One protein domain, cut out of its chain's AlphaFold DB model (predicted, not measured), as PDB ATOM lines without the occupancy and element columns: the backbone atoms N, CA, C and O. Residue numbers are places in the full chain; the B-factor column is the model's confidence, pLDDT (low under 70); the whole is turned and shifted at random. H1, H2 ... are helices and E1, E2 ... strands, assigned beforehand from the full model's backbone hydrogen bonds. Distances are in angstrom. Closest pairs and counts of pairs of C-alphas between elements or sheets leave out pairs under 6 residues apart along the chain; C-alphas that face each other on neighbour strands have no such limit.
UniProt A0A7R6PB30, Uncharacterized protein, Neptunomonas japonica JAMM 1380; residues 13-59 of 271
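What this domain is: This is residues 13 to 59 of the 271 residues of an uncharacterized protein of Neptunomonas japonica JAMM 1380 (UniProt A0A7R6PB30). One short helix, H1, packs lengthwise on a long two-stranded hairpin, E1 and E2, mostly on E2. The loop around Val 44 that joins the strands makes one end of the long axis, and the link around Ser 29 makes the other. The printed part has 47 residues with one named helix and two named strands, in the order H1, E1, E2; the sheet, E1 - E2, is antiparallel and the class is mixed, helices and strands. The outline is a rod spanning 36 by 17 by 17 A, only just loose and close to compact, with a radius of gyration of the C-alphas of 11.5 A.

Where its parts are: The printed part begins at Asn 13. H1 is residues 18 to 26, from C-alpha 18 at (141.091, 191.562, 70.038), 12.4 A long. E1 is residues 36 to 42, 17.2 A long, with C-alpha 36 at (139.672, 180.778, 73.286). E2 is residues 48 to 56, 17.7 A long, ending with C-alpha 56 at (140.430, 181.109, 68.914); it bends by 80 degrees at residue 51.

How they stand to each other: E1 and E2 form a hairpin, antiparallel at 162 degrees between their directions. N 37 and O 55 are 3.0 A apart and N 49 and O 41 are 2.8 A apart, both within hydrogen-bond range. H1 and E2 have 10 pairs of C-alphas within 8 A, the closest those of Arg 22 and Ala 56 at 6.2 A. H1 and E1 have 1 such pair, the C-alphas of Leu 19 and Val 38, 8.0 A apart. In H1 every O i to N i+4 pair is within hydrogen-bond range.

The domain as a whole: The two farthest C-alphas, of Ser 29 and Val 44, are 36.5 A apart. The printed part has no cut. The link H1 to E1 is short and the link E1 to E2 is tight. The mean pLDDT of the printed part is 88.2; residues 29 to 30 are under 70.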
ATOM      1  N   ASN A  13     137.771 192.965  80.216       93.31
ATOM      2  CA  ASN A  13     137.989 194.247  79.568       93.31
ATOM      3  C   ASN A  13     138.861 194.038  78.318       93.31
ATOM      4  O   ASN A  13     140.074 193.861  78.421       93.31
ATOM      5  N   ASP A  14     138.231 194.055  77.142       94.00
ATOM      6  CA  ASP A  14     138.881 193.938  75.831       94.00
ATOM      7  C   ASP A  14     139.004 195.312  75.157       94.00
ATOM      8  O   ASP A  14     138.381 195.598  74.138       94.00
ATOM      9  N   SER A  15     139.806 196.192  75.758       92.19
ATOM     10  CA  SER A  15     139.990 197.577  75.291       92.19
ATOM     11  C   SER A  15     140.472 197.700  73.837       92.19
ATOM     12  O   SER A  15     140.205 198.708  73.188       92.19
ATOM     13  N   ARG A  16     141.161 196.678  73.310       94.38
ATOM     14  CA  ARG A  16     141.671 196.642  71.927       94.38
ATOM     15  C   ARG A  16     140.768 195.880  70.954       94.38
ATOM     16  O   ARG A  16     141.109 195.779  69.778       94.38
ATOM     17  N   GLY A  17     139.646 195.327  71.420       95.00
ATOM     18  CA  GLY A  17     138.715 194.559  70.589       95.00
ATOM     19  C   GLY A  17     139.301 193.264  70.009       95.00
ATOM     20  O   GLY A  17     138.773 192.747  69.021       95.00
ATOM     21  N   LEU A  18     140.407 192.750  70.561       94.31
ATOM     22  CA  LEU A  18     141.091 191.562  70.038       94.31
ATOM     23  C   LEU A  18     140.244 190.310  70.253       94.31
ATOM     24  O   LEU A  18     140.101 189.493  69.342       94.31
ATOM     25  N   LEU A  19     139.667 190.180  71.447       93.94
ATOM     26  CA  LEU A  19     138.803 189.063  71.800       93.94
ATOM     27  C   LEU A  19     137.526 189.101  70.964       93.94
ATOM     28  O   LEU A  19     137.182 188.098  70.343       93.94
ATOM     29  N   ALA A  20     136.866 190.261  70.896       93.81
ATOM     30  CA  ALA A  20     135.637 190.437  70.126       93.81
ATOM     31  C   ALA A  20     135.849 190.109  68.640       93.81
ATOM     32  O   ALA A  20     135.114 189.302  68.075       93.81
ATOM     33  N   LYS A  21     136.916 190.644  68.029       94.56
ATOM     34  CA  LYS A  21     137.281 190.361  66.633       94.56
ATOM     35  C   LYS A  21     137.456 188.863  66.376       94.56
ATOM     36  O   LYS A  21     136.968 188.350  65.371       94.56
ATOM     37  N   ARG A  22     138.180 188.163  67.257       94.69
ATOM     38  CA  ARG A  22     138.448 186.725  67.101       94.69
ATOM     39  C   ARG A  22     137.213 185.876  67.358       94.69
ATOM     40  O   ARG A  22     137.007 184.920  66.623       94.69
ATOM     41  N   PHE A  23     136.387 186.245  68.333       92.56
ATOM     42  CA  PHE A  23     135.106 185.596  68.575       92.56
ATOM     43  C   PHE A  23     134.213 185.696  67.336       92.56
ATOM     44  O   PHE A  23     133.845 184.668  66.788       92.56
ATOM     45  N   THR A  24     133.975 186.902  66.808       91.81
ATOM     46  CA  THR A  24     133.145 187.101  65.608       91.81
ATOM     47  C   THR A  24     133.663 186.341  64.388       91.81
ATOM     48  O   THR A  24     132.866 185.792  63.639       91.81
ATOM     49  N   ALA A  25     134.984 186.269  64.187       91.75
ATOM     50  CA  ALA A  25     135.569 185.521  63.072       91.75
ATOM     51  C   ALA A  25     135.406 183.992  63.196       91.75
ATOM     52  O   ALA A  25     135.506 183.286  62.196       91.75
ATOM     53  N   GLN A  26     135.211 183.484  64.415       91.12
ATOM     54  CA  GLN A  26     135.125 182.052  64.724       91.12
ATOM     55  C   GLN A  26     133.692 181.585  64.997       91.12
ATOM     56  O   GLN A  26     133.390 180.399  64.878       91.12
ATOM     57  N   SER A  27     132.800 182.503  65.358       86.25
ATOM     58  CA  SER A  27     131.377 182.238  65.496       86.25
ATOM     59  C   SER A  27     130.773 181.979  64.119       86.25
ATOM     60  O   SER A  27     130.751 182.856  63.257       86.25
ATOM     61  N   SER A  28     130.273 180.762  63.906       73.94
ATOM     62  CA  SER A  28     129.426 180.458  62.755       73.94
ATOM     63  C   SER A  28     128.005 180.998  62.982       73.94
ATOM     64  O   SER A  28     127.677 181.507  64.052       73.94
ATOM     65  N   SER A  29     127.132 180.878  61.978       61.84
ATOM     66  CA  SER A  29     125.704 181.223  62.097       61.84
ATOM     67  C   SER A  29     124.937 180.363  63.115       61.84
ATOM     68  O   SER A  29     123.785 180.661  63.422       61.84
ATOM     69  N   VAL A  30     125.561 179.303  63.637       62.47
ATOM     70  CA  VAL A  30     125.034 178.444  64.697       62.47
ATOM     71  C   VAL A  30     125.733 178.830  66.000       62.47
ATOM     72  O   VAL A  30     126.960 178.892  66.032       62.47
ATOM     73  N   GLU A  31     124.973 179.065  67.075       70.38
ATOM     74  CA  GLU A  31     125.477 179.454  68.407       70.38
ATOM     75  C   GLU A  31     126.261 178.323  69.108       70.38
ATOM     76  O   GLU A  31     125.888 177.813  70.166       70.38
ATOM     77  N   LEU A  32     127.369 177.891  68.512       80.81
ATOM     78  CA  LEU A  32     128.294 176.947  69.119       80.81
ATOM     79  C   LEU A  32     129.302 177.693  70.005       80.81
ATOM     80  O   LEU A  32     129.767 178.779  69.650       80.81
ATOM     81  N   PRO A  33     129.678 177.119  71.162       86.62
ATOM     82  CA  PRO A  33     130.685 177.723  72.019       86.62
ATOM     83  C   PRO A  33     132.048 177.722  71.320       86.62
ATOM     84  O   PRO A  33     132.556 176.662  70.956       86.62
ATOM     85  N   VAL A  34     132.658 178.901  71.207       91.81
ATOM     86  CA  VAL A  34     134.025 179.082  70.701       91.81
ATOM     87  C   VAL A  34     135.008 178.968  71.863       91.81
ATOM     88  O   VAL A  34     134.897 179.695  72.853       91.81
ATOM     89  N   TYR A  35     135.981 178.064  71.751       93.00
ATOM     90  CA  TYR A  35     137.096 178.013  72.694       93.00
ATOM     91  C   TYR A  35     138.123 179.104  72.377       93.00
ATOM     92  O   TYR A  35     138.432 179.366  71.214       93.00
ATOM     93  N   MET A  36     138.652 179.744  73.420       93.75
ATOM     94  CA  MET A  36     139.672 180.778  73.286       93.75
ATOM     95  C   MET A  36     140.704 180.670  74.404       93.75
ATOM     96  O   MET A  36     140.368 180.381  75.553       93.75
ATOM     97  N   GLU A  37     141.951 180.972  74.063       93.00
ATOM     98  CA  GLU A  37     143.034 181.174  75.021       93.00
ATOM     99  C   GLU A  37     143.443 182.627  75.014       93.00
ATOM    100  O   GLU A  37     143.706 183.204  73.958       93.00
ATOM    101  N   VAL A  38     143.502 183.210  76.201       91.88
ATOM    102  CA  VAL A  38     143.641 184.648  76.368       91.88
ATOM    103  C   VAL A  38     144.770 184.906  77.351       91.88
ATOM    104  O   VAL A  38     144.803 184.307  78.427       91.88
ATOM    105  N   LYS A  39     145.687 185.798  76.984       90.19
ATOM    106  CA  LYS A  39     146.616 186.403  77.934       90.19
ATOM    107  C   LYS A  39     145.899 187.590  78.559       90.19
ATOM    108  O   LYS A  39     145.454 188.485  77.841       90.19
ATOM    109  N   ALA A  40     145.738 187.561  79.871       88.94
ATOM    110  CA  ALA A  40     145.051 188.611  80.595       88.94
ATOM    111  C   ALA A  40     145.666 188.806  81.977       88.94
ATOM    112  O   ALA A  40     146.139 187.849  82.593       88.94
ATOM    113  N   GLU A  41     145.586 190.034  82.463       86.19
ATOM    114  CA  GLU A  41     145.993 190.442  83.802       86.19
ATOM    115  C   GLU A  41     144.756 190.832  84.611       86.19
ATOM    116  O   GLU A  41     143.848 191.497  84.103       86.19
ATOM    117  N   GLN A  42     144.697 190.417  85.874       82.69
ATOM    118  CA  GLN A  42     143.605 190.804  86.758       82.69
ATOM    119  C   GLN A  42     143.828 192.232  87.266       82.69
ATOM    120  O   GLN A  42     144.864 192.539  87.853       82.69
ATOM    121  N   GLY A  43     142.854 193.108  87.025       78.12
ATOM    122  CA  GLY A  43     142.822 194.453  87.586       78.12
ATOM    123  C   GLY A  43     142.432 194.462  89.066       78.12
ATOM    124  O   GLY A  43     141.933 193.479  89.613       78.12
ATOM    125  N   VAL A  44     142.614 195.619  89.707       76.44
ATOM    126  CA  VAL A  44     142.239 195.864  91.116       76.44
ATOM    127  C   VAL A  44     140.734 195.735  91.388       76.44
ATOM    128  O   VAL A  44     140.322 195.563  92.527       76.44
ATOM    129  N   ASP A  45     139.912 195.801  90.344       79.19
ATOM    130  CA  ASP A  45     138.454 195.661  90.358       79.19
ATOM    131  C   ASP A  45     137.986 194.219  90.077       79.19
ATOM    132  O   ASP A  45     136.806 193.988  89.809       79.19
ATOM    133  N   LEU A  46     138.910 193.248  90.104       76.62
ATOM    134  CA  LEU A  46     138.698 191.843  89.731       76.62
ATOM    135  C   LEU A  46     138.292 191.640  88.259       76.62
ATOM    136  O   LEU A  46     137.974 190.513  87.857       76.62
ATOM    137  N   VAL A  47     138.335 192.690  87.432       85.50
ATOM    138  CA  VAL A  47     138.108 192.594  85.992       85.50
ATOM    139  C   VAL A  47     139.420 192.230  85.313       85.50
ATOM    140  O   VAL A  47     140.456 192.857  85.509       85.50
ATOM    141  N   TRP A  48     139.377 191.205  84.469       87.69
ATOM    142  CA  TRP A  48     140.549 190.769  83.719       87.69
ATOM    143  C   TRP A  48     140.710 191.619  82.460       87.69
ATOM    144  O   TRP A  48     139.824 191.637  81.600       87.69
ATOM    145  N   ARG A  49     141.837 192.319  82.340       91.88
ATOM    146  CA  ARG A  49     142.214 193.078  81.145       91.88
ATOM    147  C   ARG A  49     142.867 192.145  80.136       91.88
ATOM    148  O   ARG A  49     143.811 191.442  80.468       91.88
ATOM    149  N   VAL A  50     142.360 192.143  78.908       93.88
ATOM    150  CA  VAL A  50     142.864 191.286  77.831       93.88
ATOM    151  C   VAL A  50     144.091 191.913  77.168       93.88
ATOM    152  O   VAL A  50     144.000 192.936  76.481       93.88
ATOM    153  N   ASP A  51     145.231 191.247  77.317       93.00
ATOM    154  CA  ASP A  51     146.510 191.635  76.720       93.00
ATOM    155  C   ASP A  51     146.821 190.854  75.447       93.00
ATOM    156  O   ASP A  51     147.635 191.305  74.647       93.00
ATOM    157  N   ASP A  52     146.203 189.697  75.222       93.25
ATOM    158  CA  ASP A  52     146.304 189.018  73.933       93.25
ATOM    159  C   ASP A  52     145.328 187.858  73.759       93.25
ATOM    160  O   ASP A  52     144.802 187.321  74.733       93.25
ATOM    161  N   VAL A  53     145.157 187.424  72.511       94.75
ATOM    162  CA  VAL A  53     144.481 186.168  72.168       94.75
ATOM    163  C   VAL A  53     145.510 185.236  71.545       94.75
ATOM    164  O   VAL A  53     146.152 185.577  70.554       94.75
ATOM    165  N   MET A  54     145.654 184.049  72.124       94.38
ATOM    166  CA  MET A  54     146.639 183.051  71.703       94.38
ATOM    167  C   MET A  54     146.023 182.028  70.754       94.38
ATOM    168  O   MET A  54     146.663 181.617  69.787       94.38
ATOM    169  N   ILE A  55     144.770 181.648  71.021       94.94
ATOM    170  CA  ILE A  55     143.980 180.703  70.229       94.94
ATOM    171  C   ILE A  55     142.529 181.161  70.190       94.94
ATOM    172  O   ILE A  55     142.008 181.656  71.192       94.94
ATOM    173  N   ALA A  56     141.871 180.958  69.052       95.44
ATOM    174  CA  ALA A  56     140.430 181.109  68.914       95.44
ATOM    175  C   ALA A  56     139.874 180.087  67.917       95.44
ATOM    176  O   ALA A  56     140.319 180.035  66.775       95.44
ATOM    177  N   GLY A  57     138.886 179.304  68.337       93.31
ATOM    178  CA  GLY A  57     138.258 178.275  67.513       93.31
ATOM    179  C   GLY A  57     138.154 176.937  68.239       93.31
ATOM    180  O   GLY A  57     138.594 176.780  69.379       93.31
ATOM    181  N   GLY A  58     137.542 175.959  67.578       88.31
ATOM    182  CA  GLY A  58     137.181 174.690  68.205       88.31
ATOM    183  C   GLY A  58     136.014 174.844  69.187       88.31
ATOM    184  O   GLY A  58     135.324 175.861  69.207       88.31
ATOM    185  N   GLY A  59     135.778 173.814  70.003       87.44
ATOM    186  CA  GLY A  59     134.647 173.764  70.937       87.44
ATOM    187  C   GLY A  59     135.057 173.512  72.384       87.44
ATOM    188  O   GLY A  59     136.235 173.375  72.706       87.44
TER     189      GLY A  59